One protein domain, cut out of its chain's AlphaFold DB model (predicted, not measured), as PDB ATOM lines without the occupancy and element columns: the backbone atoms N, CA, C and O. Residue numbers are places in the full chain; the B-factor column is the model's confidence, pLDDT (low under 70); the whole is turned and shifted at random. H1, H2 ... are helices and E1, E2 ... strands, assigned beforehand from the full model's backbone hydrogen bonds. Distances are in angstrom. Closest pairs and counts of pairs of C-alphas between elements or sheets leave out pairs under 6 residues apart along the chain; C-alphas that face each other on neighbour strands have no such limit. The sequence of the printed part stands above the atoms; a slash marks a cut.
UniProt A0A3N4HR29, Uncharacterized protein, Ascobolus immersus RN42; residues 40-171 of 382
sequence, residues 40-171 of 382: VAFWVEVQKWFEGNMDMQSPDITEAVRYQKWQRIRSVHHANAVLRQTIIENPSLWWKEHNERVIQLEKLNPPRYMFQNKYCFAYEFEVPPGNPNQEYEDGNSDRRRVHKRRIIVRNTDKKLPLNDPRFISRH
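This is residues 40 to 171 of the 382 residues of an uncharacterized protein of Ascobolus immersus RN42 (UniProt A0A3N4HR29). One strongly twisted sheet makes the body, with the long strands E2, E1, E6 and E4 running through it and the single helix H1 packed over it by residues 76 to 86. E2 and E6 bend sharply, short E5 pairs with the first residues of E6, short E7 runs beside E2, and tiny E3 meets E4 at a point. The printed part has 132 residues, with one named helix and seven named strands in the order E1 E2 H1 E3 E4 E5 E6 E7. The sheet is branched and its neighbour pairs are antiparallel, but for parallel E2 and E7; the class is mixed, helices and strands. The whole is compact and rounded, with a radius of gyration of the C-alphas of 14.4 A and spans of 37 by 33 by 26 A.

E1, residues 40 to 50, has E2, residues 61 to 73, on one side and E6, residues 143 to 154, on the other side. E1 and E2 form a hairpin, antiparallel at 159 degrees, with N 44 and O 65 2.8 A apart. E2 bends by 100 degrees at residue 69. H1, residues 76 to 89, is on the sheet; its closest C-alphas to E2 are those of Ala 79 and Ile 73, 5.7 A apart. Every O i to N i+4 pair in H1 is within hydrogen-bond range. E3, residues 106 to 108, and E4, residues 120 to 126, meet only at a point, where C-alphas 107 and 121 face each other at 4.6 A. E4 and E6 are antiparallel at 156 degrees, with N 123 and O 151 2.9 A apart. E5, residues 135 to 137, forms a hairpin with E6, with N 136 and O 144 2.8 A apart. E6 bends by 73 degrees at residue 147 and is antiparallel to E1 at 153 degrees, with N 47 and O 150 2.8 A apart. E7, residues 167 to 170, is parallel to E2, with N 168 and O 62 2.9 A apart. E5 and E7 are apart.

E1 begins at C-alpha 40, (-49.867, 27.298, -13.552), and measures 29.7 A from first to last C-alpha. E2 measures 25.0 A, H1 19.9 A, E4 20.2 A and E6 29.1 A. H1 begins at C-alpha 76, (-57.963, 36.018, -8.737). E7 ends at C-alpha 170, (-36.138, 39.856, -19.342).

The two C-alphas farthest apart, those of Arg 74 and Asp 142, are 39.6 A apart. The printed part has no cut. The links H1 to E3, E3 to E4 and E6 to E7 are long. The mean pLDDT of the printed part is 71.1, and 55 residues are under 70, among them residues 90 to 103, 108 to 119 and 156 to 171.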
ATOM      1  N   VAL A  40     -51.288  27.432 -13.880       80.38
ATOM      2  CA  VAL A  40     -49.867  27.298 -13.552       80.38
ATOM      3  C   VAL A  40     -49.144  28.362 -14.368       80.38
ATOM      4  O   VAL A  40     -49.101  28.283 -15.591       80.38
ATOM      5  N   ALA A  41     -48.656  29.399 -13.698       78.69
ATOM      6  CA  ALA A  41     -47.975  30.504 -14.357       78.69
ATOM      7  C   ALA A  41     -46.467  30.400 -14.115       78.69
ATOM      8  O   ALA A  41     -46.018  30.252 -12.976       78.69
ATOM      9  N   PHE A  42     -45.690  30.475 -15.196       78.94
ATOM     10  CA  PHE A  42     -44.225  30.591 -15.154       78.94
ATOM     11  C   PHE A  42     -43.741  32.025 -15.366       78.94
ATOM     12  O   PHE A  42     -42.612  32.351 -15.012       78.94
ATOM     13  N   TRP A  43     -44.590  32.880 -15.922       81.31
ATOM     14  CA  TRP A  43     -44.303  34.285 -16.162       81.31
ATOM     15  C   TRP A  43     -45.581  35.110 -16.140       81.31
ATOM     16  O   TRP A  43     -46.683  34.588 -16.344       81.31
ATOM     17  N   VAL A  44     -45.392  36.404 -15.931       82.94
ATOM     18  CA  VAL A  44     -46.372  37.454 -16.172       82.94
ATOM     19  C   VAL A  44     -46.014  38.136 -17.478       82.94
ATOM     20  O   VAL A  44     -44.856  38.481 -17.701       82.94
ATOM     21  N   GLU A  45     -47.003  38.326 -18.340       85.69
ATOM     22  CA  GLU A  45     -46.832  39.069 -19.583       85.69
ATOM     23  C   GLU A  45     -47.257  40.519 -19.361       85.69
ATOM     24  O   GLU A  45     -48.339  40.784 -18.843       85.69
ATOM     25  N   VAL A  46     -46.412  41.465 -19.745       84.94
ATOM     26  CA  VAL A  46     -46.686  42.899 -19.688       84.94
ATOM     27  C   VAL A  46     -46.700  43.412 -21.115       84.94
ATOM     28  O   VAL A  46     -45.660  43.591 -21.744       84.94
ATOM     29  N   GLN A  47     -47.897  43.629 -21.634       86.62
ATOM     30  CA  GLN A  47     -48.115  44.238 -22.936       86.62
ATOM     31  C   GLN A  47     -48.089  45.759 -22.796       86.62
ATOM     32  O   GLN A  47     -48.681  46.313 -21.863       86.62
ATOM     33  N   LYS A  48     -47.390  46.427 -23.708       86.00
ATOM     34  CA  LYS A  48     -47.210  47.880 -23.732       86.00
ATOM     35  C   LYS A  48     -47.664  48.418 -25.084       86.00
ATOM     36  O   LYS A  48     -47.320  47.849 -26.118       86.00
ATOM     37  N   TRP A  49     -48.393  49.528 -25.048       88.44
ATOM     38  CA  TRP A  49     -48.729  50.324 -26.224       88.44
ATOM     39  C   TRP A  49     -48.069  51.687 -26.101       88.44
ATOM     40  O   TRP A  49     -48.152  52.331 -25.045       88.44
ATOM     41  N   PHE A  50     -47.416  52.113 -27.170       86.56
ATOM     42  CA  PHE A  50     -46.800  53.422 -27.266       86.56
ATOM     43  C   PHE A  50     -47.795  54.473 -27.753       86.56
ATOM     44  O   PHE A  50     -48.800  54.162 -28.397       86.56
ATOM     45  N   GLU A  51     -47.517  55.736 -27.436       80.69
ATOM     46  CA  GLU A  51     -48.263  56.865 -27.989       80.69
ATOM     47  C   GLU A  51     -48.302  56.784 -29.528       80.69
ATOM     48  O   GLU A  51     -47.281  56.579 -30.183       80.69
ATOM     49  N   GLY A  52     -49.498  56.928 -30.107       75.25
ATOM     50  CA  GLY A  52     -49.717  56.882 -31.558       75.25
ATOM     51  C   GLY A  52     -50.102  55.512 -32.128       75.25
ATOM     52  O   GLY A  52     -50.583  55.459 -33.261       75.25
ATOM     53  N   ASN A  53     -49.980  54.420 -31.366       74.94
ATOM     54  CA  ASN A  53     -50.547  53.136 -31.775       74.94
ATOM     55  C   ASN A  53     -52.066  53.124 -31.513       74.94
ATOM     56  O   ASN A  53     -52.515  53.036 -30.370       74.94
ATOM     57  N   MET A  54     -52.864  53.239 -32.581       57.78
ATOM     58  CA  MET A  54     -54.332  53.223 -32.498       57.78
ATOM     59  C   MET A  54     -54.923  51.807 -32.442       57.78
ATOM     60  O   MET A  54     -56.117  51.658 -32.175       57.78
ATOM     61  N   ASP A  55     -54.125  50.765 -32.698       70.31
ATOM     62  CA  ASP A  55     -54.604  49.387 -32.651       70.31
ATOM     63  C   ASP A  55     -54.489  48.815 -31.233       70.31
ATOM     64  O   ASP A  55     -53.451  48.316 -30.794       70.31
ATOM     65  N   MET A  56     -55.609  48.835 -30.507       63.12
ATOM     66  CA  MET A  56     -55.699  48.228 -29.176       63.12
ATOM     67  C   MET A  56     -55.575  46.697 -29.181       63.12
ATOM     68  O   MET A  56     -55.451  46.103 -28.108       63.12
ATOM     69  N   GLN A  57     -55.599  46.035 -30.343       70.00
ATOM     70  CA  GLN A  57     -55.444  44.579 -30.425       70.00
ATOM     71  C   GLN A  57     -53.984  44.139 -30.542       70.00
ATOM     72  O   GLN A  57     -53.656  43.016 -30.148       70.00
ATOM     73  N   SER A  58     -53.108  45.018 -31.030       78.06
ATOM     74  CA  SER A  58     -51.708  44.704 -31.308       78.06
ATOM     75  C   SER A  58     -50.788  45.497 -30.378       78.06
ATOM     76  O   SER A  58     -50.484  46.650 -30.679       78.06
ATOM     77  N   PRO A  59     -50.332  44.916 -29.251       83.38
ATOM     78  CA  PRO A  59     -49.344  45.585 -28.415       83.38
ATOM     79  C   PRO A  59     -48.053  45.801 -29.203       83.38
ATOM     80  O   PRO A  59     -47.631  44.923 -29.962       83.38
ATOM     81  N   ASP A  60     -47.417  46.953 -28.994       83.12
ATOM     82  CA  ASP A  60     -46.135  47.271 -29.627       83.12
ATOM     83  C   ASP A  60     -45.039  46.336 -29.115       83.12
ATOM     84  O   ASP A  60     -44.234  45.816 -29.886       83.12
ATOM     85  N   ILE A  61     -45.039  46.101 -27.800       83.56
ATOM     86  CA  ILE A  61     -44.071  45.248 -27.113       83.56
ATOM     87  C   ILE A  61     -44.782  44.402 -26.066       83.56
ATOM     88  O   ILE A  61     -45.677  44.866 -25.355       83.56
ATOM     89  N   THR A  62     -44.347  43.153 -25.948       82.31
ATOM     90  CA  THR A  62     -44.710  42.264 -24.848       82.31
ATOM     91  C   THR A  62     -43.454  41.885 -24.079       82.31
ATOM     92  O   THR A  62     -42.513  41.328 -24.637       82.31
ATOM     93  N   GLU A  63     -43.436  42.160 -22.782       80.31
ATOM     94  CA  GLU A  63     -42.377  41.701 -21.886       80.31
ATOM     95  C   GLU A  63     -42.847  40.502 -21.075       80.31
ATOM     96  O   GLU A  63     -43.962  40.510 -20.557       80.31
ATOM     97  N   ALA A  64     -41.996  39.491 -20.910       79.94
ATOM     98  CA  ALA A  64     -42.201  38.492 -19.863       79.94
ATOM     99  C   ALA A  64     -41.371  38.814 -18.638       79.94
ATOM    100  O   ALA A  64     -40.149  38.937 -18.721       79.94
ATOM    101  N   VAL A  65     -42.037  38.793 -17.491       76.62
ATOM    102  CA  VAL A  65     -41.405  38.732 -16.179       76.62
ATOM    103  C   VAL A  65     -41.545  37.306 -15.672       76.62
ATOM    104  O   VAL A  65     -42.652  36.831 -15.419       76.62
ATOM    105  N   ARG A  66     -40.429  36.587 -15.571       75.81
ATOM    106  CA  ARG A  66     -40.416  35.186 -15.143       75.81
ATOM    107  C   ARG A  66     -40.526  35.078 -13.620       75.81
ATOM    108  O   ARG A  66     -39.810  35.759 -12.900       75.81
ATOM    109  N   TYR A  67     -41.365  34.162 -13.137       74.44
ATOM    110  CA  TYR A  67     -41.340  33.739 -11.735       74.44
ATOM    111  C   TYR A  67     -40.172  32.769 -11.494       74.44
ATOM    112  O   TYR A  67     -39.909  31.906 -12.337       74.44
ATOM    113  N   GLN A  68     -39.520  32.835 -10.326       68.00
ATOM    114  CA  GLN A  68     -38.449  31.888  -9.949       68.00
ATOM    115  C   GLN A  68     -38.900  30.433 -10.063       68.00
ATOM    116  O   GLN A  68     -38.269  29.581 -10.691       68.00
ATOM    117  N   LYS A  69     -40.038  30.167  -9.424       76.75
ATOM    118  CA  LYS A  69     -40.703  28.877  -9.325       76.75
ATOM    119  C   LYS A  69     -42.078  29.038  -9.955       76.75
ATOM    120  O   LYS A  69     -42.657  30.123  -9.960       76.75
ATOM    121  N   TRP A  70     -42.603  27.955 -10.514       78.75
ATOM    122  CA  TRP A  70     -43.954  27.981 -11.062       78.75
ATOM    123  C   TRP A  70     -44.948  28.338  -9.960       78.75
ATOM    124  O   TRP A  70     -44.881  27.795  -8.857       78.75
ATOM    125  N   GLN A  71     -45.888  29.222 -10.270       81.94
ATOM    126  CA  GLN A  71     -46.915  29.643  -9.327       81.94
ATOM    127  C   GLN A  71     -48.238  28.964  -9.676       81.94
ATOM    128  O   GLN A  71     -48.749  29.080 -10.793       81.94
ATOM    129  N   ARG A  72     -48.805  28.212  -8.724       82.25
ATOM    130  CA  ARG A  72     -50.158  27.638  -8.853       82.25
ATOM    131  C   ARG A  72     -51.182  28.657  -8.381       82.25
ATOM    132  O   ARG A  72     -51.499  28.736  -7.194       82.25
ATOM    133  N   ILE A  73     -51.756  29.380  -9.324       81.12
ATOM    134  CA  ILE A  73     -52.786  30.374  -9.060       81.12
ATOM    135  C   ILE A  73     -54.137  29.664  -8.942       81.12
ATOM    136  O   ILE A  73     -54.574  28.933  -9.835       81.12
ATOM    137  N   ARG A  74     -54.773  29.859  -7.783       79.94
ATOM    138  CA  ARG A  74     -56.008  29.171  -7.369       79.94
ATOM    139  C   ARG A  74     -57.242  30.057  -7.524       79.94
ATOM    140  O   ARG A  74     -58.349  29.547  -7.614       79.94
ATOM    141  N   SER A  75     -57.046  31.370  -7.498       78.19
ATOM    142  CA  SER A  75     -58.092  32.388  -7.531       78.19
ATOM    143  C   SER A  75     -57.507  33.710  -8.024       78.19
ATOM    144  O   SER A  75     -56.285  33.871  -8.066       78.19
ATOM    145  N   VAL A  76     -58.378  34.666  -8.349       77.62
ATOM    146  CA  VAL A  76     -57.963  36.018  -8.737       77.62
ATOM    147  C   VAL A  76     -57.282  36.758  -7.580       77.62
ATOM    148  O   VAL A  76     -56.250  37.386  -7.777       77.62
ATOM    149  N   HIS A  77     -57.767  36.584  -6.344       81.44
ATOM    150  CA  HIS A  77     -57.122  37.150  -5.153       81.44
ATOM    151  C   HIS A  77     -55.713  36.584  -4.944       81.44
ATOM    152  O   HIS A  77     -54.798  37.337  -4.624       81.44
ATOM    153  N   HIS A  78     -55.514  35.278  -5.182       81.81
ATOM    154  CA  HIS A  78     -54.177  34.684  -5.138       81.81
ATOM    155  C   HIS A  78     -53.284  35.247  -6.254       81.81
ATOM    156  O   HIS A  78     -52.124  35.546  -6.001       81.81
ATOM    157  N   ALA A  79     -53.825  35.448  -7.461       79.38
ATOM    158  CA  ALA A  79     -53.091  36.066  -8.566       79.38
ATOM    159  C   ALA A  79     -52.636  37.493  -8.220       79.38
ATOM    160  O   ALA A  79     -51.474  37.826  -8.428       79.38
ATOM    161  N   ASN A  80     -53.526  38.301  -7.638       81.50
ATOM    162  CA  ASN A  80     -53.214  39.660  -7.194       81.50
ATOM    163  C   ASN A  80     -52.146  39.670  -6.097       81.50
ATOM    164  O   ASN A  80     -51.229  40.481  -6.157       81.50
ATOM    165  N   ALA A  81     -52.219  38.753  -5.128       80.00
ATOM    166  CA  ALA A  81     -51.199  38.630  -4.087       80.00
ATOM    167  C   ALA A  81     -49.819  38.273  -4.667       80.00
ATOM    168  O   ALA A  81     -48.829  38.922  -4.338       80.00
ATOM    169  N   VAL A  82     -49.759  37.293  -5.576       79.38
ATOM    170  CA  VAL A  82     -48.512  36.901  -6.255       79.38
ATOM    171  C   VAL A  82     -47.962  38.051  -7.100       79.38
ATOM    172  O   VAL A  82     -46.768  38.322  -7.062       79.38
ATOM    173  N   LEU A  83     -48.822  38.758  -7.839       80.62
ATOM    174  CA  LEU A  83     -48.404  39.889  -8.663       80.62
ATOM    175  C   LEU A  83     -47.855  41.045  -7.818       80.62
ATOM    176  O   LEU A  83     -46.824  41.608  -8.171       80.62
ATOM    177  N   ARG A  84     -48.499  41.368  -6.690       78.12
ATOM    178  CA  ARG A  84     -48.012  42.375  -5.732       78.12
ATOM    179  C   ARG A  84     -46.614  42.049  -5.231       78.12
ATOM    180  O   ARG A  84     -45.755  42.920  -5.249       78.12
ATOM    181  N   GLN A  85     -46.374  40.794  -4.868       77.12
ATOM    182  CA  GLN A  85     -45.051  40.345  -4.446       77.12
ATOM    183  C   GLN A  85     -44.005  40.550  -5.555       77.12
ATOM    184  O   GLN A  85     -42.952  41.131  -5.318       77.12
ATOM    185  N   THR A  86     -44.330  40.178  -6.796       75.06
ATOM    186  CA  THR A  86     -43.436  40.395  -7.948       75.06
ATOM    187  C   THR A  86     -43.190  41.875  -8.245       75.06
ATOM    188  O   THR A  86     -42.116  42.227  -8.739       75.06
ATOM    189  N   ILE A  87     -44.164  42.743  -7.950       75.00
ATOM    190  CA  ILE A  87     -44.020  44.198  -8.054       75.00
ATOM    191  C   ILE A  87     -43.023  44.725  -7.027       75.00
ATOM    192  O   ILE A  87     -42.107  45.452  -7.414       75.00
ATOM    193  N   ILE A  88     -43.179  44.324  -5.763       73.62
ATOM    194  CA  ILE A  88     -42.288  44.697  -4.654       73.62
ATOM    195  C   ILE A  88     -40.848  44.273  -4.958       73.62
ATOM    196  O   ILE A  88     -39.918  45.048  -4.757       73.62
ATOM    197  N   GLU A  89     -40.667  43.063  -5.485       71.56
ATOM    198  CA  GLU A  89     -39.348  42.527  -5.837       71.56
ATOM    199  C   GLU A  89     -38.712  43.246  -7.038       71.56
ATOM    200  O   GLU A  89     -37.490  43.304  -7.141       71.56
ATOM    201  N   ASN A  90     -39.514  43.798  -7.960       67.19
ATOM    202  CA  ASN A  90     -39.018  44.345  -9.229       67.19
ATOM    203  C   ASN A  90     -39.622  45.713  -9.583       67.19
ATOM    204  O   ASN A  90     -40.150  45.894 -10.687       67.19
ATOM    205  N   PRO A  91     -39.516  46.725  -8.710       67.06
ATOM    206  CA  PRO A  91     -40.243  47.982  -8.860       67.06
ATOM    207  C   PRO A  91     -39.836  48.788 -10.102       67.06
ATOM    208  O   PRO A  91     -40.494  49.762 -10.419       67.06
ATOM    209  N   SER A  92     -38.758  48.438 -10.809       63.03
ATOM    210  CA  SER A  92     -38.353  49.076 -12.072       63.03
ATOM    211  C   SER A  92     -39.174  48.626 -13.287       63.03
ATOM    212  O   SER A  92     -39.267  49.354 -14.273       63.03
ATOM    213  N   LEU A  93     -39.770  47.431 -13.238       61.59
ATOM    214  CA  LEU A  93     -40.644  46.916 -14.301       61.59
ATOM    215  C   LEU A  93     -42.069  47.455 -14.170       61.59
ATOM    216  O   LEU A  93     -42.790  47.665 -15.152       61.59
ATOM    217  N   TRP A  94     -42.461  47.681 -12.926       66.25
ATOM    218  CA  TRP A  94     -43.782  48.115 -12.523       66.25
ATOM    219  C   TRP A  94     -43.724  49.601 -12.182       66.25
ATOM    220  O   TRP A  94     -42.660  50.170 -11.990       66.25
ATOM    221  N   TRP A  95     -44.847  50.302 -12.196       64.94
ATOM    222  CA  TRP A  95     -44.805  51.736 -11.922       64.94
ATOM    223  C   TRP A  95     -44.421  51.984 -10.446       64.94
ATOM    224  O   TRP A  95     -45.142  51.573  -9.538       64.94
ATOM    225  N   LYS A  96     -43.287  52.662 -10.221       50.72
ATOM    226  CA  LYS A  96     -42.880  53.235  -8.929       50.72
ATOM    227  C   LYS A  96     -43.797  54.398  -8.550       50.72
ATOM    228  O   LYS A  96     -43.582  55.517  -8.990       50.72
ATOM    229  N   GLU A  97     -44.860  54.069  -7.828       47.38
ATOM    230  CA  GLU A  97     -45.325  54.698  -6.579       47.38
ATOM    231  C   GLU A  97     -46.738  54.177  -6.282       47.38
ATOM    232  O   GLU A  97     -47.636  54.262  -7.114       47.38
ATOM    233  N   HIS A  98     -46.929  53.573  -5.104       50.84
ATOM    234  CA  HIS A  98     -48.231  53.177  -4.533       50.84
ATOM    235  C   HIS A  98     -49.104  52.179  -5.327       50.84
ATOM    236  O   HIS A  98     -50.232  51.874  -4.931       50.84
ATOM    237  N   ASN A  99     -48.579  51.598  -6.402       55.50
ATOM    238  CA  ASN A  99     -49.386  50.876  -7.382       55.50
ATOM    239  C   ASN A  99     -49.709  49.412  -7.015       55.50
ATOM    240  O   ASN A  99     -50.604  48.799  -7.599       55.50
ATOM    241  N   GLU A 100     -49.032  48.852  -6.008       57.00
ATOM    242  CA  GLU A 100     -49.306  47.502  -5.483       57.00
ATOM    243  C   GLU A 100     -50.774  47.336  -5.070       57.00
ATOM    244  O   GLU A 100     -51.368  46.268  -5.221       57.00
ATOM    245  N   ARG A 101     -51.390  48.407  -4.560       57.31
ATOM    246  CA  ARG A 101     -52.770  48.377  -4.067       57.31
ATOM    247  C   ARG A 101     -53.803  48.511  -5.185       57.31
ATOM    248  O   ARG A 101     -54.909  47.997  -5.029       57.31
ATOM    249  N   VAL A 102     -53.430  49.150  -6.295       62.28
ATOM    250  CA  VAL A 102     -54.336  49.532  -7.389       62.28
ATOM    251  C   VAL A 102     -54.513  48.404  -8.398       62.28
ATOM    252  O   VAL A 102     -55.605  48.226  -8.928       62.28
ATOM    253  N   ILE A 103     -53.471  47.605  -8.644       69.31
ATOM    254  CA  ILE A 103     -53.547  46.538  -9.643       69.31
ATOM    255  C   ILE A 103     -54.504  45.443  -9.158       69.31
ATOM    256  O   ILE A 103     -54.207  44.682  -8.231       69.31
ATOM    257  N   GLN A 104     -55.663  45.375  -9.809       74.50
ATOM    258  CA  GLN A 104     -56.687  44.366  -9.588       74.50
ATOM    259  C   GLN A 104     -56.868  43.585 -10.880       74.50
ATOM    260  O   GLN A 104     -57.547  44.018 -11.802       74.50
ATOM    261  N   LEU A 105     -56.226  42.423 -10.965       78.44
ATOM    262  CA  LEU A 105     -56.453  41.513 -12.073       78.44
ATOM    263  C   LEU A 105     -57.925  41.108 -12.097       78.44
ATOM    264  O   LEU A 105     -58.482  40.689 -11.082       78.44
ATOM    265  N   GLU A 106     -58.522  41.176 -13.273       77.44
ATOM    266  CA  GLU A 106     -59.873  40.717 -13.535       77.44
ATOM    267  C   GLU A 106     -59.826  39.423 -14.335       77.44
ATOM    268  O   GLU A 106     -58.894  39.156 -15.102       77.44
ATOM    269  N   LYS A 107     -60.843  38.580 -14.157       74.75
ATOM    270  CA  LYS A 107     -60.979  37.372 -14.965       74.75
ATOM    271  C   LYS A 107     -61.384  37.772 -16.377       74.75
ATOM    272  O   LYS A 107     -62.528  38.137 -16.620       74.75
ATOM    273  N   LEU A 108     -60.469  37.595 -17.321       69.94
ATOM    274  CA  LEU A 108     -60.808  37.684 -18.729       69.94
ATOM    275  C   LEU A 108     -61.407  36.365 -19.179       69.94
ATOM    276  O   LEU A 108     -60.776  35.309 -19.100       69.94
ATOM    277  N   ASN A 109     -62.628  36.441 -19.697       58.12
ATOM    278  CA  ASN A 109     -63.104  35.421 -20.611       58.12
ATOM    279  C   ASN A 109     -62.309  35.624 -21.903       58.12
ATOM    280  O   ASN A 109     -62.503  36.653 -22.558       58.12
ATOM    281  N   PRO A 110     -61.369  34.729 -22.258       55.84
ATOM    282  CA  PRO A 110     -60.652  34.892 -23.508       55.84
ATOM    283  C   PRO A 110     -61.690  34.937 -24.641       55.84
ATOM    284  O   PRO A 110     -62.643  34.145 -24.613       55.84
ATOM    285  N   PRO A 111     -61.542  35.837 -25.633       49.88
ATOM    286  CA  PRO A 111     -62.342  35.745 -26.844       49.88
ATOM    287  C   PRO A 111     -62.266  34.303 -27.357       49.88
ATOM    288  O   PRO A 111     -61.189  33.698 -27.307       49.88
ATOM    289  N   ARG A 112     -63.394  33.739 -27.816       45.91
ATOM    290  CA  ARG A 112     -63.544  32.306 -28.174       45.91
ATOM    291  C   ARG A 112     -62.436  31.768 -29.098       45.91
ATOM    292  O   ARG A 112     -62.201  30.565 -29.133       45.91
ATOM    293  N   TYR A 113     -61.761  32.657 -29.819       42.72
ATOM    294  CA  TYR A 113     -60.706  32.389 -30.792       42.72
ATOM    295  C   TYR A 113     -59.273  32.514 -30.244       42.72
ATOM    296  O   TYR A 113     -58.361  32.031 -30.903       42.72
ATOM    297  N   MET A 114     -59.040  33.113 -29.068       45.50
ATOM    298  CA  MET A 114     -57.670  33.308 -28.569       45.50
ATOM    299  C   MET A 114     -57.175  32.198 -27.647       45.50
ATOM    300  O   MET A 114     -56.016  31.831 -27.762       45.50
ATOM    301  N   PHE A 115     -58.006  31.590 -26.798       51.12
ATOM    302  CA  PHE A 115     -57.567  30.450 -25.985       51.12
ATOM    303  C   PHE A 115     -58.748  29.547 -25.648       51.12
ATOM    304  O   PHE A 115     -59.483  29.803 -24.694       51.12
ATOM    305  N   GLN A 116     -58.918  28.460 -26.402       46.25
ATOM    306  CA  GLN A 116     -59.791  27.371 -25.976       46.25
ATOM    307  C   GLN A 116     -59.259  26.857 -24.624       46.25
ATOM    308  O   GLN A 116     -58.161  26.311 -24.538       46.25
ATOM    309  N   ASN A 117     -60.021  27.070 -23.552       48.69
ATOM    310  CA  ASN A 117     -59.855  26.441 -22.234       48.69
ATOM    311  C   ASN A 117     -58.784  26.984 -21.264       48.69
ATOM    312  O   ASN A 117     -58.536  26.334 -20.246       48.69
ATOM    313  N   LYS A 118     -58.168  28.155 -21.485       60.53
ATOM    314  CA  LYS A 118     -57.183  28.697 -20.521       60.53
ATOM    315  C   LYS A 118     -57.765  29.846 -19.695       60.53
ATOM    316  O   LYS A 118     -58.102  30.896 -20.228       60.53
ATOM    317  N   TYR A 119     -57.851  29.645 -18.377       68.50
ATOM    318  CA  TYR A 119     -58.089  30.726 -17.420       68.50
ATOM    319  C   TYR A 119     -57.006  31.789 -17.592       68.50
ATOM    320  O   TYR A 119     -55.814  31.468 -17.645       68.50
ATOM    321  N   CYS A 120     -57.439  33.039 -17.681       77.19
ATOM    322  CA  CYS A 120     -56.580  34.192 -17.839       77.19
ATOM    323  C   CYS A 120     -57.098  35.305 -16.933       77.19
ATOM    324  O   CYS A 120     -58.303  35.554 -16.859       77.19
ATOM    325  N   PHE A 121     -56.175  35.944 -16.232       82.88
ATOM    326  CA  PHE A 121     -56.429  37.160 -15.488       82.88
ATOM    327  C   PHE A 121     -55.648  38.287 -16.145       82.88
ATOM    328  O   PHE A 121     -54.488  38.078 -16.508       82.88
ATOM    329  N   ALA A 122     -56.247  39.461 -16.305       85.81
ATOM    330  CA  ALA A 122     -55.481  40.626 -16.712       85.81
ATOM    331  C   ALA A 122     -55.964  41.898 -16.039       85.81
ATOM    332  O   ALA A 122     -57.097  41.981 -15.580       85.81
ATOM    333  N   TYR A 123     -55.080  42.880 -16.017       84.75
ATOM    334  CA  TYR A 123     -55.365  44.234 -15.580       84.75
ATOM    335  C   TYR A 123     -54.836  45.191 -16.633       84.75
ATOM    336  O   TYR A 123     -53.729  45.001 -17.139       84.75
ATOM    337  N   GLU A 124     -55.622  46.198 -16.976       84.38
ATOM    338  CA  GLU A 124     -55.312  47.151 -18.030       84.38
ATOM    339  C   GLU A 124     -55.445  48.562 -17.479       84.38
ATOM    340  O   GLU A 124     -56.405  48.862 -16.776       84.38
ATOM    341  N   PHE A 125     -54.465  49.412 -17.767       82.12
ATOM    342  CA  PHE A 125     -54.460  50.784 -17.279       82.12
ATOM    343  C   PHE A 125     -53.689  51.713 -18.217       82.12
ATOM    344  O   PHE A 125     -52.753  51.306 -18.916       82.12
ATOM    345  N   GLU A 126     -54.086  52.980 -18.204       82.06
ATOM    346  CA  GLU A 126     -53.391  54.067 -18.886       82.06
ATOM    347  C   GLU A 126     -52.261  54.603 -18.003       82.06
ATOM    348  O   GLU A 126     -52.397  54.711 -16.781       82.06
ATOM    349  N   VAL A 127     -51.118  54.910 -18.615       79.19
ATOM    350  CA  VAL A 127     -49.955  55.458 -17.915       79.19
ATOM    351  C   VAL A 127     -50.021  56.988 -17.988       79.19
ATOM    352  O   VAL A 127     -50.014  57.529 -19.095       79.19
ATOM    353  N   PRO A 128     -50.049  57.708 -16.849       76.75
ATOM    354  CA  PRO A 128     -50.160  59.166 -16.849       76.75
ATOM    355  C   PRO A 128     -48.976  59.873 -17.543       76.75
ATOM    356  O   PRO A 128     -47.836  59.495 -17.269       76.75
ATOM    357  N   PRO A 129     -49.212  60.950 -18.331       71.12
ATOM    358  CA  PRO A 129     -48.235  61.642 -19.204       71.12
ATOM    359  C   PRO A 129     -47.039  62.320 -18.507       71.12
ATOM    360  O   PRO A 129     -46.171  62.874 -19.176       71.12
ATOM    361  N   GLY A 130     -46.997  62.324 -17.174       67.88
ATOM    362  CA  GLY A 130     -45.904  62.897 -16.379       67.88
ATOM    363  C   GLY A 130     -44.972  61.857 -15.756       67.88
ATOM    364  O   GLY A 130     -44.151  62.208 -14.912       67.88
ATOM    365  N   ASN A 131     -45.128  60.574 -16.088       68.19
ATOM    366  CA  ASN A 131     -44.443  59.500 -15.377       68.19
ATOM    367  C   ASN A 131     -43.061  59.204 -15.998       68.19
ATOM    368  O   ASN A 131     -42.990  58.858 -17.177       68.19
ATOM    369  N   PRO A 132     -41.958  59.256 -15.224       62.72
ATOM    370  CA  PRO A 132     -40.608  59.024 -15.747       62.72
ATOM    371  C   PRO A 132     -40.402  57.605 -16.304       62.72
ATOM    372  O   PRO A 132     -39.531  57.395 -17.138       62.72
ATOM    373  N   ASN A 133     -41.235  56.633 -15.910       61.47
ATOM    374  CA  ASN A 133     -41.207  55.266 -16.446       61.47
ATOM    375  C   ASN A 133     -42.059  55.100 -17.725       61.47
ATOM    376  O   ASN A 133     -42.357  53.966 -18.129       61.47
ATOM    377  N   GLN A 134     -42.510  56.205 -18.331       67.94
ATOM    378  CA  GLN A 134     -43.128  56.197 -19.657       67.94
ATOM    379  C   GLN A 134     -42.109  55.981 -20.756       67.94
ATOM    380  O   GLN A 134     -42.462  55.377 -21.759       67.94
ATOM    381  N   GLU A 135     -40.873  56.444 -20.587       71.38
ATOM    382  CA  GLU A 135     -39.846  56.253 -21.603       71.38
ATOM    383  C   GLU A 135     -39.381  54.799 -21.580       71.38
ATOM    384  O   GLU A 135     -38.743  54.323 -20.641       71.38
ATOM    385  N   TYR A 136     -39.753  54.077 -22.626       72.62
ATOM    386  CA  TYR A 136     -39.213  52.775 -22.934       72.62
ATOM    387  C   TYR A 136     -38.172  52.938 -24.025       72.62
ATOM    388  O   TYR A 136     -38.495  53.393 -25.118       72.62
ATOM    389  N   GLU A 137     -36.937  52.561 -23.730       69.62
ATOM    390  CA  GLU A 137     -35.932  52.384 -24.765       69.62
ATOM    391  C   GLU A 137     -36.203  51.047 -25.454       69.62
ATOM    392  O   GLU A 137     -36.119  49.985 -24.827       69.62
ATOM    393  N   ASP A 138     -36.618  51.105 -26.718       66.50
ATOM    394  CA  ASP A 138     -36.777  49.901 -27.520       66.50
ATOM    395  C   ASP A 138     -35.410  49.293 -27.890       66.50
ATOM    396  O   ASP A 138     -34.350  49.869 -27.647       66.50
ATOM    397  N   GLY A 139     -35.414  48.086 -28.464       61.97
ATOM    398  CA  GLY A 139     -34.181  47.404 -28.879       61.97
ATOM    399  C   GLY A 139     -33.371  48.138 -29.960       61.97
ATOM    400  O   GLY A 139     -32.273  47.689 -30.277       61.97
ATOM    401  N   ASN A 140     -33.891  49.244 -30.509       67.56
ATOM    402  CA  ASN A 140     -33.215  50.117 -31.467       67.56
ATOM    403  C   ASN A 140     -32.705  51.418 -30.817       67.56
ATOM    404  O   ASN A 140     -32.270  52.318 -31.533       67.56
ATOM    405  N   SER A 141     -32.749  51.521 -29.484       65.88
ATOM    406  CA  SER A 141     -32.424  52.728 -28.715       65.88
ATOM    407  C   SER A 141     -33.358  53.923 -28.951       65.88
ATOM    408  O   SER A 141     -33.065  55.032 -28.493       65.88
ATOM    409  N   ASP A 142     -34.519  53.718 -29.582       75.81
ATOM    410  CA  ASP A 142     -35.541  54.757 -29.661       75.81
ATOM    411  C   ASP A 142     -36.314  54.798 -28.340       75.81
ATOM    412  O   ASP A 142     -36.893  53.806 -27.882       75.81
ATOM    413  N   ARG A 143     -36.363  55.979 -27.719       75.25
ATOM    414  CA  ARG A 143     -37.188  56.205 -26.530       75.25
ATOM    415  C   ARG A 143     -38.622  56.481 -26.947       75.25
ATOM    416  O   ARG A 143     -38.935  57.549 -27.470       75.25
ATOM    417  N   ARG A 144     -39.506  55.527 -26.676       80.00
ATOM    418  CA  ARG A 144     -40.943  55.639 -26.939       80.00
ATOM    419  C   ARG A 144     -41.711  55.779 -25.640       80.00
ATOM    420  O   ARG A 144     -41.406  55.112 -24.654       80.00
ATOM    421  N   ARG A 145     -42.736  56.627 -25.641       80.31
ATOM    422  CA  ARG A 145     -43.602  56.818 -24.477       80.31
ATOM    423  C   ARG A 145     -44.676  55.748 -24.426       80.31
ATOM    424  O   ARG A 145     -45.465  55.617 -25.357       80.31
ATOM    425  N   VAL A 146     -44.714  54.987 -23.338       83.94
ATOM    426  CA  VAL A 146     -45.764  54.010 -23.050       83.94
ATOM    427  C   VAL A 146     -47.020  54.761 -22.622       83.94
ATOM    428  O   VAL A 146     -47.037  55.390 -21.566       83.94
ATOM    429  N   HIS A 147     -48.074  54.649 -23.423       83.44
ATOM    430  CA  HIS A 147     -49.384  55.235 -23.152       83.44
ATOM    431  C   HIS A 147     -50.267  54.294 -22.327       83.44
ATOM    432  O   HIS A 147     -50.995  54.723 -21.435       83.44
ATOM    433  N   LYS A 148     -50.185  52.987 -22.590       85.38
ATOM    434  CA  LYS A 148     -51.070  51.989 -21.986       85.38
ATOM    435  C   LYS A 148     -50.321  50.703 -21.675       85.38
ATOM    436  O   LYS A 148     -49.417  50.304 -22.414       85.38
ATOM    437  N   ARG A 149     -50.692  50.051 -20.573       84.75
ATOM    438  CA  ARG A 149     -50.135  48.760 -20.157       84.75
ATOM    439  C   ARG A 149     -51.246  47.768 -19.851       84.75
ATOM    440  O   ARG A 149     -52.267  48.121 -19.265       84.75
ATOM    441  N   ARG A 150     -51.004  46.507 -20.194       85.31
ATOM    442  CA  ARG A 150     -51.862  45.382 -19.829       85.31
ATOM    443  C   ARG A 150     -51.019  44.259 -19.252       85.31
ATOM    444  O   ARG A 150     -50.098  43.765 -19.895       85.31
ATOM    445  N   ILE A 151     -51.341  43.866 -18.032       85.25
ATOM    446  CA  ILE A 151     -50.665  42.809 -17.287       85.25
ATOM    447  C   ILE A 151     -51.497  41.552 -17.434       85.25
ATOM    448  O   ILE A 151     -52.660  41.572 -17.060       85.25
ATOM    449  N   ILE A 152     -50.923  40.472 -17.946       84.19
ATOM    450  CA  ILE A 152     -51.626  39.229 -18.240       84.19
ATOM    451  C   ILE A 152     -50.973  38.083 -17.473       84.19
ATOM    452  O   ILE A 152     -49.778  37.813 -17.586       84.19
ATOM    453  N   VAL A 153     -51.805  37.354 -16.735       83.38
ATOM    454  CA  VAL A 153     -51.448  36.125 -16.036       83.38
ATOM    455  C   VAL A 153     -52.305  34.996 -16.591       83.38
ATOM    456  O   VAL A 153     -53.528  34.981 -16.451       83.38
ATOM    457  N   ARG A 154     -51.675  34.034 -17.261       80.56
ATOM    458  CA  ARG A 154     -52.363  32.921 -17.929       80.56
ATOM    459  C   ARG A 154     -51.608  31.617 -17.726       80.56
ATOM    460  O   ARG A 154     -50.473  31.614 -17.266       80.56
ATOM    461  N   ASN A 155     -52.258  30.500 -18.049       76.94
ATOM    462  CA  ASN A 155     -51.612  29.191 -17.977       76.94
ATOM    463  C   ASN A 155     -50.556  29.077 -19.080       76.94
ATOM    464  O   ASN A 155     -50.895  29.036 -20.271       76.94
ATOM    465  N   THR A 156     -49.294  29.051 -18.675       69.06
ATOM    466  CA  THR A 156     -48.151  29.078 -19.580       69.06
ATOM    467  C   THR A 156     -47.372  27.779 -19.451       69.06
ATOM    468  O   THR A 156     -47.280  27.197 -18.371       69.06
ATOM    469  N   ASP A 157     -46.867  27.264 -20.570       63.16
ATOM    470  CA  ASP A 157     -45.941  26.130 -20.531       63.16
ATOM    471  C   ASP A 157     -44.568  26.618 -20.062       63.16
ATOM    472  O   ASP A 157     -44.337  27.812 -19.992       63.16
ATOM    473  N   LYS A 158     -43.619  25.733 -19.738       57.22
ATOM    474  CA  LYS A 158     -42.258  26.145 -19.322       57.22
ATOM    475  C   LYS A 158     -41.471  26.884 -20.412       57.22
ATOM    476  O   LYS A 158     -40.462  27.517 -20.113       57.22
ATOM    477  N   LYS A 159     -41.879  26.736 -21.674       59.06
ATOM    478  CA  LYS A 159     -41.195  27.286 -22.845       59.06
ATOM    479  C   LYS A 159     -41.949  28.521 -23.312       59.06
ATOM    480  O   LYS A 159     -43.091  28.407 -23.750       59.06
ATOM    481  N   LEU A 160     -41.344  29.694 -23.141       58.06
ATOM    482  CA  LEU A 160     -41.878  30.908 -23.744       58.06
ATOM    483  C   LEU A 160     -41.853  30.695 -25.256       58.06
ATOM    484  O   LEU A 160     -40.889  30.099 -25.751       58.06
ATOM    485  N   PRO A 161     -42.835  31.195 -26.017       55.06
ATOM    486  CA  PRO A 161     -42.611  31.464 -27.424       55.06
ATOM    487  C   PRO A 161     -41.616  32.635 -27.533       55.06
ATOM    488  O   PRO A 161     -41.977  33.740 -27.911       55.06
ATOM    489  N   LEU A 162     -40.348  32.382 -27.185       52.84
ATOM    490  CA  LEU A 162     -39.200  33.294 -27.312       52.84
ATOM    491  C   LEU A 162     -38.905  33.668 -28.776       52.84
ATOM    492  O   LEU A 162     -38.014  34.461 -29.037       52.84
ATOM    493  N   ASN A 163     -39.631  33.073 -29.723       51.09
ATOM    494  CA  ASN A 163     -39.423  33.255 -31.153       51.09
ATOM    495  C   ASN A 163     -40.201  34.446 -31.731       51.09
ATOM    496  O   ASN A 163     -40.016  34.754 -32.904       51.09
ATOM    497  N   ASP A 164     -41.086  35.090 -30.961       55.75
ATOM    498  CA  ASP A 164     -41.741  36.317 -31.417       55.75
ATOM    499  C   ASP A 164     -40.820  37.518 -31.122       55.75
ATOM    500  O   ASP A 164     -40.503  37.753 -29.957       55.75
ATOM    501  N   PRO A 165     -40.377  38.293 -32.131       55.97
ATOM    502  CA  PRO A 165     -39.518  39.461 -31.920       55.97
ATOM    503  C   PRO A 165     -40.184  40.569 -31.087       55.97
ATOM    504  O   PRO A 165     -39.487  41.428 -30.554       55.97
ATOM    505  N   ARG A 166     -41.517  40.552 -30.929       59.34
ATOM    506  CA  ARG A 166     -42.240  41.444 -29.998       59.34
ATOM    507  C   ARG A 166     -42.093  41.017 -28.544       59.34
ATOM    508  O   ARG A 166     -42.548  41.731 -27.649       59.34
ATOM    509  N   PHE A 167     -41.520  39.842 -28.313       60.12
ATOM    510  CA  PHE A 167     -41.391  39.229 -27.013       60.12
ATOM    511  C   PHE A 167     -40.004  39.476 -26.437       60.12
ATOM    512  O   PHE A 167     -39.029  38.795 -26.755       60.12
ATOM    513  N   ILE A 168     -39.916  40.447 -25.539       62.25
ATOM    514  CA  ILE A 168     -38.675  40.749 -24.838       62.25
ATOM    515  C   ILE A 168     -38.681  39.942 -23.541       62.25
ATOM    516  O   ILE A 168     -39.361  40.273 -22.566       62.25
ATOM    517  N   SER A 169     -37.937  38.836 -23.539       52.84
ATOM    518  CA  SER A 169     -37.683  38.079 -22.314       52.84
ATOM    519  C   SER A 169     -36.641  38.818 -21.489       52.84
ATOM    520  O   SER A 169     -35.453  38.804 -21.817       52.84
ATOM    521  N   ARG A 170     -37.069  39.450 -20.394       55.25
ATOM    522  CA  ARG A 170     -36.138  39.856 -19.342       55.25
ATOM    523  C   ARG A 170     -36.043  38.697 -18.360       55.25
ATOM    524  O   ARG A 170     -36.929  38.482 -17.534       55.25
ATOM    525  N   HIS A 171     -34.974  37.912 -18.485       44.03
ATOM    526  CA  HIS A 171     -34.606  36.946 -17.458       44.03
ATOM    527  C   HIS A 171     -34.168  37.721 -16.221       44.03
ATOM    528  O   HIS A 171     -33.061  38.239 -16.166       44.03
TER     529      HIS A 171